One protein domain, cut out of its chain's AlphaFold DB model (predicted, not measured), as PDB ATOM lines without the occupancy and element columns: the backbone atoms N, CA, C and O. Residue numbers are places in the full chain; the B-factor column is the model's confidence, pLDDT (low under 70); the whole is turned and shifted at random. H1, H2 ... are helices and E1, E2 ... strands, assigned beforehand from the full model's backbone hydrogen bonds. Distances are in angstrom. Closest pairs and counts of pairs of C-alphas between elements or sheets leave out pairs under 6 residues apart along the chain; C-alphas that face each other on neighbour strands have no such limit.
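This is residues 4 to 65 of the 206 residues of an uncharacterized protein of Phytophthora parasitica P10297 (UniProt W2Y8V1). A small antiparallel sheet, E1 E2 E3, has H2 over one face; H3 packs on H2, and H1 on H3. The printed part has 62 residues, with named elements in the order H1 E1 E2 E3 H2 H3, class mixed. It is compact, radius of gyration of the C-alphas 10.6 A, spanning 28 by 27 by 19 A.

E2, residues 22 to 28, is 19.8 A long; E1 is 17 to 19, E3 34 to 37. H2, 43 to 53, is 15.5 A long. H1, 4 to 11, begins at C-alpha (20.475, -39.982, 26.208); H3, 57 to 63, ends at (24.551, -34.392, 20.863).

The strands form a meander, each the antiparallel neighbour of the one before: N 17 and O 24 are 2.8 A apart, N 27 and O 35 2.9 A. H2 makes two layers with the sheet, a helix on one face, at a height over the sheet of 8.5 A; the closest C-alphas of H2 and E2 are Val 49 and Val 27, 6.1 A. H3 touches H2, C-alphas Glu 57 and Ala 50 closest at 5.7 A, about perpendicular at 87 degrees. H3 touches H1, C-alphas His 63 and Gly 8 closest at 4.8 A. H1 only grazes the sheet. In H1, H2 and H3 every O i to N i+4 pair is within hydrogen-bond range.

The printed part has no cut, its links are tight, and no printed residue is under 70 in pLDDT.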
ATOM      1  N   TRP A   4      19.342 -40.621  26.886       85.94
ATOM      2  CA  TRP A   4      20.475 -39.982  26.208       85.94
ATOM      3  C   TRP A   4      20.049 -38.800  25.324       85.94
ATOM      4  O   TRP A   4      20.748 -37.794  25.285       85.94
ATOM      5  N   GLU A   5      18.878 -38.868  24.679       89.12
ATOM      6  CA  GLU A   5      18.324 -37.736  23.920       89.12
ATOM      7  C   GLU A   5      18.030 -36.548  24.845       89.12
ATOM      8  O   GLU A   5      18.375 -35.412  24.529       89.12
ATOM      9  N   LEU A   6      17.424 -36.807  26.009       88.88
ATOM     10  CA  LEU A   6      17.111 -35.769  26.990       88.88
ATOM     11  C   LEU A   6      18.378 -35.086  27.520       88.88
ATOM     12  O   LEU A   6      18.423 -33.858  27.592       88.88
ATOM     13  N   GLU A   7      19.413 -35.858  27.860       88.69
ATOM     14  CA  GLU A   7      20.699 -35.288  28.282       88.69
ATOM     15  C   GLU A   7      21.373 -34.520  27.133       88.69
ATOM     16  O   GLU A   7      21.914 -33.435  27.343       88.69
ATOM     17  N   GLY A   8      21.270 -35.013  25.895       87.94
ATOM     18  CA  GLY A   8      21.731 -34.308  24.699       87.94
ATOM     19  C   GLY A   8      21.086 -32.930  24.523       87.94
ATOM     20  O   GLY A   8      21.783 -31.943  24.275       87.94
ATOM     21  N   LEU A   9      19.768 -32.831  24.721       91.31
ATOM     22  CA  LEU A   9      19.047 -31.553  24.695       91.31
ATOM     23  C   LEU A   9      19.500 -30.601  25.803       91.31
ATOM     24  O   LEU A   9      19.725 -29.420  25.531       91.31
ATOM     25  N   LYS A  10      19.682 -31.106  27.030       89.44
ATOM     26  CA  LYS A  10      20.176 -30.305  28.162       89.44
ATOM     27  C   LYS A  10      21.541 -29.686  27.853       89.44
ATOM     28  O   LYS A  10      21.736 -28.499  28.102       89.44
ATOM     29  N   ARG A  11      22.455 -30.440  27.228       87.38
ATOM     30  CA  ARG A  11      23.776 -29.934  26.785       87.38
ATOM     31  C   ARG A  11      23.654 -28.803  25.764       87.38
ATOM     32  O   ARG A  11      24.448 -27.867  25.783       87.38
ATOM     33  N   LEU A  12      22.657 -28.877  24.887       90.19
ATOM     34  CA  LEU A  12      22.363 -27.841  23.895       90.19
ATOM     35  C   LEU A  12      21.545 -26.670  24.457       90.19
ATOM     36  O   LEU A  12      21.203 -25.767  23.697       90.19
ATOM     37  N   LYS A  13      21.235 -26.667  25.762       91.19
ATOM     38  CA  LYS A  13      20.345 -25.690  26.412       91.19
ATOM     39  C   LYS A  13      18.957 -25.629  25.756       91.19
ATOM     40  O   LYS A  13      18.311 -24.585  25.743       91.19
ATOM     41  N   ILE A  14      18.499 -26.756  25.207       92.62
ATOM     42  CA  ILE A  14      17.155 -26.904  24.655       92.62
ATOM     43  C   ILE A  14      16.238 -27.398  25.768       92.62
ATOM     44  O   ILE A  14      16.439 -28.475  26.330       92.62
ATOM     45  N   GLU A  15      15.214 -26.611  26.074       91.00
ATOM     46  CA  GLU A  15      14.262 -26.945  27.124       91.00
ATOM     47  C   GLU A  15      13.311 -28.070  26.685       91.00
ATOM     48  O   GLU A  15      12.588 -27.963  25.689       91.00
ATOM     49  N   ALA A  16      13.305 -29.160  27.453       92.69
ATOM     50  CA  ALA A  16      12.371 -30.265  27.299       92.69
ATOM     51  C   ALA A  16      11.345 -30.237  28.438       92.69
ATOM     52  O   ALA A  16      11.696 -30.247  29.616       92.69
ATOM     53  N   ILE A  17      10.063 -30.248  28.083       91.62
ATOM     54  CA  ILE A  17       8.946 -30.141  29.021       91.62
ATOM     55  C   ILE A  17       8.530 -31.543  29.459       91.62
ATOM     56  O   ILE A  17       8.317 -32.429  28.619       91.62
ATOM     57  N   ARG A  18       8.374 -31.749  30.771       87.81
ATOM     58  CA  ARG A  18       7.825 -32.997  31.312       87.81
ATOM     59  C   ARG A  18       6.359 -33.135  30.900       87.81
ATOM     60  O   ARG A  18       5.545 -32.250  31.142       87.81
ATOM     61  N   TRP A  19       6.020 -34.261  30.286       84.88
ATOM     62  CA  TRP A  19       4.681 -34.581  29.799       84.88
ATOM     63  C   TRP A  19       4.275 -35.974  30.286       84.88
ATOM     64  O   TRP A  19       4.536 -36.991  29.635       84.88
ATOM     65  N   GLY A  20       3.652 -36.028  31.465       84.50
ATOM     66  CA  GLY A  20       3.374 -37.284  32.160       84.50
ATOM     67  C   GLY A  20       4.672 -37.998  32.549       84.50
ATOM     68  O   GLY A  20       5.480 -37.460  33.302       84.50
ATOM     69  N   SER A  21       4.877 -39.208  32.022       75.81
ATOM     70  CA  SER A  21       6.029 -40.068  32.327       75.81
ATOM     71  C   SER A  21       7.190 -39.955  31.322       75.81
ATOM     72  O   SER A  21       8.029 -40.849  31.252       75.81
ATOM     73  N   SER A  22       7.194 -38.934  30.460       84.69
ATOM     74  CA  SER A  22       8.261 -38.691  29.479       84.69
ATOM     75  C   SER A  22       8.433 -37.191  29.228       84.69
ATOM     76  O   SER A  22       7.766 -36.373  29.855       84.69
ATOM     77  N   TYR A  23       9.311 -36.830  28.295       91.19
ATOM     78  CA  TYR A  23       9.634 -35.451  27.939       91.19
ATOM     79  C   TYR A  23       9.285 -35.148  26.483       91.19
ATOM     80  O   TYR A  23       9.299 -36.041  25.624       91.19
ATOM     81  N   ARG A  24       8.960 -33.882  26.206       93.38
ATOM     82  CA  ARG A  24       8.665 -33.372  24.861       93.38
ATOM     83  C   ARG A  24       9.327 -32.021  24.618       93.38
ATOM     84  O   ARG A  24       9.408 -31.203  25.526       93.38
ATOM     85  N   VAL A  25       9.726 -31.760  23.376       94.50
ATOM     86  CA  VAL A  25      10.201 -30.439  22.936       94.50
ATOM     87  C   VAL A  25       9.064 -29.709  22.236       94.50
ATOM     88  O   VAL A  25       8.419 -30.261  21.341       94.50
ATOM     89  N   LYS A  26       8.815 -28.467  22.643       93.88
ATOM     90  CA  LYS A  26       7.849 -27.582  21.989       93.88
ATOM     91  C   LYS A  26       8.511 -26.952  20.765       93.88
ATOM     92  O   LYS A  26       9.480 -26.217  20.901       93.88
ATOM     93  N   VAL A  27       7.980 -27.212  19.574       93.69
ATOM     94  CA  VAL A  27       8.514 -26.662  18.317       93.69
ATOM     95  C   VAL A  27       7.400 -26.143  17.421       93.69
ATOM     96  O   VAL A  27       6.241 -26.541  17.547       93.69
ATOM     97  N   ARG A  28       7.739 -25.258  16.483       91.62
ATOM     98  CA  ARG A  28       6.819 -24.852  15.422       91.62
ATOM     99  C   ARG A  28       6.845 -25.890  14.296       91.62
ATOM    100  O   ARG A  28       7.887 -26.166  13.711       91.62
ATOM    101  N   GLY A  29       5.695 -26.495  14.018       87.88
ATOM    102  CA  GLY A  29       5.523 -27.497  12.971       87.88
ATOM    103  C   GLY A  29       5.586 -26.903  11.563       87.88
ATOM    104  O   GLY A  29       5.603 -25.686  11.376       87.88
ATOM    105  N   LYS A  30       5.564 -27.778  10.549       84.06
ATOM    106  CA  LYS A  30       5.644 -27.385   9.127       84.06
ATOM    107  C   LYS A  30       4.550 -26.395   8.709       84.06
ATOM    108  O   LYS A  30       4.803 -25.525   7.890       84.06
ATOM    109  N   THR A  31       3.363 -26.511   9.300       85.88
ATOM    110  CA  THR A  31       2.199 -25.654   9.024       85.88
ATOM    111  C   THR A  31       2.161 -24.381   9.880       85.88
ATOM    112  O   THR A  31       1.127 -23.727   9.951       85.88
ATOM    113  N   GLY A  32       3.226 -24.064  10.626       85.38
ATOM    114  CA  GLY A  32       3.283 -22.902  11.524       85.38
ATOM    115  C   GLY A  32       2.611 -23.091  12.892       85.38
ATOM    116  O   GLY A  32       2.818 -22.274  13.788       85.38
ATOM    117  N   LYS A  33       1.862 -24.182  13.102       91.75
ATOM    118  CA  LYS A  33       1.241 -24.522  14.397       91.75
ATOM    119  C   LYS A  33       2.267 -25.080  15.384       91.75
ATOM    120  O   LYS A  33       3.218 -25.744  14.980       91.75
ATOM    121  N   ILE A  34       2.068 -24.844  16.681       92.56
ATOM    122  CA  ILE A  34       2.909 -25.438  17.731       92.56
ATOM    123  C   ILE A  34       2.627 -26.940  17.835       92.56
ATOM    124  O   ILE A  34       1.474 -27.356  17.916       92.56
ATOM    125  N   VAL A  35       3.691 -27.740  17.858       92.69
ATOM    126  CA  VAL A  35       3.653 -29.195  18.028       92.69
ATOM    127  C   VAL A  35       4.635 -29.626  19.119       92.69
ATOM    128  O   VAL A  35       5.625 -28.946  19.390       92.69
ATOM    129  N   TYR A  36       4.359 -30.766  19.750       92.88
ATOM    130  CA  TYR A  36       5.187 -31.320  20.821       92.88
ATOM    131  C   TYR A  36       5.849 -32.612  20.356       92.88
ATOM    132  O   TYR A  36       5.194 -33.643  20.197       92.88
ATOM    133  N   VAL A  37       7.158 -32.552  20.152       91.69
ATOM    134  CA  VAL A  37       7.965 -33.662  19.648       91.69
ATOM    135  C   VAL A  37       8.442 -34.523  20.810       91.69
ATOM    136  O   VAL A  37       9.000 -34.013  21.775       91.69
ATOM    137  N   SER A  38       8.237 -35.837  20.719       87.62
ATOM    138  CA  SER A  38       8.594 -36.798  21.778       87.62
ATOM    139  C   SER A  38       9.655 -37.827  21.372       87.62
ATOM    140  O   SER A  38      10.196 -38.509  22.247       87.62
ATOM    141  N   ASN A  39       9.941 -37.949  20.071       87.25
ATOM    142  CA  ASN A  39      10.868 -38.923  19.503       87.25
ATOM    143  C   ASN A  39      11.884 -38.206  18.606       87.25
ATOM    144  O   ASN A  39      11.605 -37.921  17.444       87.25
ATOM    145  N   LEU A  40      13.064 -37.925  19.156       88.81
ATOM    146  CA  LEU A  40      14.126 -37.227  18.434       88.81
ATOM    147  C   LEU A  40      15.013 -38.163  17.618       88.81
ATOM    148  O   LEU A  40      15.900 -37.703  16.909       88.81
ATOM    149  N   SER A  41      14.723 -39.459  17.617       85.19
ATOM    150  CA  SER A  41      15.357 -40.405  16.708       85.19
ATOM    151  C   SER A  41      14.802 -40.252  15.284       85.19
ATOM    152  O   SER A  41      15.444 -40.651  14.313       85.19
ATOM    153  N   ARG A  42      13.617 -39.639  15.122       88.06
ATOM    154  CA  ARG A  42      13.012 -39.371  13.809       88.06
ATOM    155  C   ARG A  42      13.696 -38.182  13.116       88.06
ATOM    156  O   ARG A  42      13.672 -37.073  13.653       88.06
ATOM    157  N   PRO A  43      14.222 -38.343  11.885       89.00
ATOM    158  CA  PRO A  43      14.878 -37.250  11.164       89.00
ATOM    159  C   PRO A  43      13.983 -36.022  10.952       89.00
ATOM    160  O   PRO A  43      14.439 -34.895  11.109       89.00
ATOM    161  N   SER A  44      12.694 -36.223  10.654       89.19
ATOM    162  CA  SER A  44      11.721 -35.135  10.481       89.19
ATOM    163  C   SER A  44      11.581 -34.253  11.718       89.19
ATOM    164  O   SER A  44      11.418 -33.042  11.606       89.19
ATOM    165  N   ASP A  45      11.647 -34.876  12.887       90.88
ATOM    166  CA  ASP A  45      11.407 -34.244  14.174       90.88
ATOM    167  C   ASP A  45      12.658 -33.473  14.609       90.88
ATOM    168  O   ASP A  45      12.557 -32.326  15.044       90.88
ATOM    169  N   ARG A  46      13.846 -34.043  14.359       90.75
ATOM    170  CA  ARG A  46      15.127 -33.335  14.510       90.75
ATOM    171  C   ARG A  46      15.197 -32.086  13.649       90.75
ATOM    172  O   ARG A  46      15.602 -31.048  14.155       90.75
ATOM    173  N   LYS A  47      14.742 -32.151  12.394       91.69
ATOM    174  CA  LYS A  47      14.697 -30.984  11.495       91.69
ATOM    175  C   LYS A  47      13.882 -29.832  12.071       91.69
ATOM    176  O   LYS A  47      14.297 -28.678  11.987       91.69
ATOM    177  N   LEU A  48      12.733 -30.135  12.675       92.50
ATOM    178  CA  LEU A  48      11.892 -29.116  13.306       92.50
ATOM    179  C   LEU A  48      12.583 -28.479  14.517       92.50
ATOM    180  O   LEU A  48      12.549 -27.260  14.662       92.50
ATOM    181  N   VAL A  49      13.237 -29.288  15.356       92.94
ATOM    182  CA  VAL A  49      13.992 -28.797  16.521       92.94
ATOM    183  C   VAL A  49      15.196 -27.963  16.082       92.94
ATOM    184  O   VAL A  49      15.340 -26.830  16.528       92.94
ATOM    185  N   ALA A  50      16.015 -28.471  15.162       93.00
ATOM    186  CA  ALA A  50      17.176 -27.771  14.613       93.00
ATOM    187  C   ALA A  50      16.794 -26.381  14.080       93.00
ATOM    188  O   ALA A  50      17.392 -25.377  14.466       93.00
ATOM    189  N   LYS A  51      15.716 -26.309  13.286       92.19
ATOM    190  CA  LYS A  51      15.186 -25.050  12.750       92.19
ATOM    191  C   LYS A  51      14.692 -24.095  13.840       92.19
ATOM    192  O   LYS A  51      14.967 -22.905  13.760       92.19
ATOM    193  N   GLN A  52      13.953 -24.594  14.833       93.00
ATOM    194  CA  GLN A  52      13.382 -23.772  15.909       93.00
ATOM    195  C   GLN A  52      14.462 -23.118  16.780       93.00
ATOM    196  O   GLN A  52      14.287 -21.979  17.203       93.00
ATOM    197  N   TYR A  53      15.546 -23.844  17.062       92.12
ATOM    198  CA  TYR A  53      16.609 -23.406  17.972       92.12
ATOM    199  C   TYR A  53      17.852 -22.865  17.247       92.12
ATOM    200  O   TYR A  53      18.817 -22.493  17.907       92.12
ATOM    201  N   GLY A  54      17.847 -22.809  15.910       91.38
ATOM    202  CA  GLY A  54      18.955 -22.262  15.119       91.38
ATOM    203  C   GLY A  54      20.250 -23.078  15.215       91.38
ATOM    204  O   GLY A  54      21.338 -22.510  15.200       91.38
ATOM    205  N   ILE A  55      20.150 -24.404  15.347       93.19
ATOM    206  CA  ILE A  55      21.298 -25.318  15.490       93.19
ATOM    207  C   ILE A  55      21.398 -26.187  14.232       93.19
ATOM    208  O   ILE A  55      20.375 -26.575  13.673       93.19
ATOM    209  N   SER A  56      22.614 -26.526  13.785       93.00
ATOM    210  CA  SER A  56      22.789 -27.443  12.653       93.00
ATOM    211  C   SER A  56      22.279 -28.852  12.976       93.00
ATOM    212  O   SER A  56      22.395 -29.333  14.108       93.00
ATOM    213  N   GLU A  57      21.726 -29.538  11.974       90.75
ATOM    214  CA  GLU A  57      21.221 -30.908  12.135       90.75
ATOM    215  C   GLU A  57      22.321 -31.879  12.582       90.75
ATOM    216  O   GLU A  57      22.056 -32.761  13.403       90.75
ATOM    217  N   ASP A  58      23.553 -31.680  12.111       90.19
ATOM    218  CA  ASP A  58      24.708 -32.508  12.470       90.19
ATOM    219  C   ASP A  58      25.100 -32.325  13.934       90.19
ATOM    220  O   ASP A  58      25.303 -33.304  14.656       90.19
ATOM    221  N   LYS A  59      25.131 -31.074  14.416       89.69
ATOM    222  CA  LYS A  59      25.402 -30.779  15.827       89.69
ATOM    223  C   LYS A  59      24.300 -31.357  16.706       89.69
ATOM    224  O   LYS A  59      24.593 -32.036  17.685       89.69
ATOM    225  N   LEU A  60      23.035 -31.155  16.338       90.94
ATOM    226  CA  LEU A  60      21.913 -31.736  17.072       90.94
ATOM    227  C   LEU A  60      22.008 -33.270  17.110       90.94
ATOM    228  O   LEU A  60      21.894 -33.866  18.175       90.94
ATOM    229  N   SER A  61      22.271 -33.912  15.972       89.44
ATOM    230  CA  SER A  61      22.373 -35.373  15.877       89.44
ATOM    231  C   SER A  61      23.546 -35.932  16.675       89.44
ATOM    232  O   SER A  61      23.386 -36.949  17.343       89.44
ATOM    233  N   THR A  62      24.688 -35.241  16.667       89.62
ATOM    234  CA  THR A  62      25.861 -35.604  17.471       89.62
ATOM    235  C   THR A  62      25.517 -35.593  18.955       89.62
ATOM    236  O   THR A  62      25.745 -36.579  19.646       89.62
ATOM    237  N   HIS A  63      24.893 -34.518  19.444       87.69
ATOM    238  CA  HIS A  63      24.551 -34.392  20.863       87.69
ATOM    239  C   HIS A  63      23.446 -35.355  21.320       87.69
ATOM    240  O   HIS A  63      23.415 -35.713  22.494       87.69
ATOM    241  N   LEU A  64      22.550 -35.769  20.419       88.31
ATOM    242  CA  LEU A  64      21.481 -36.736  20.695       88.31
ATOM    243  C   LEU A  64      21.917 -38.199  20.527       88.31
ATOM    244  O   LEU A  64      21.111 -39.096  20.776       88.31
ATOM    245  N   SER A  65      23.145 -38.455  20.071       84.38
ATOM    246  CA  SER A  65      23.642 -39.813  19.860       84.38
ATOM    247  C   SER A  65      23.862 -40.541  21.187       84.38
ATOM    248  O   SER A  65      24.343 -39.958  22.161       84.38
TER     249      SER A  65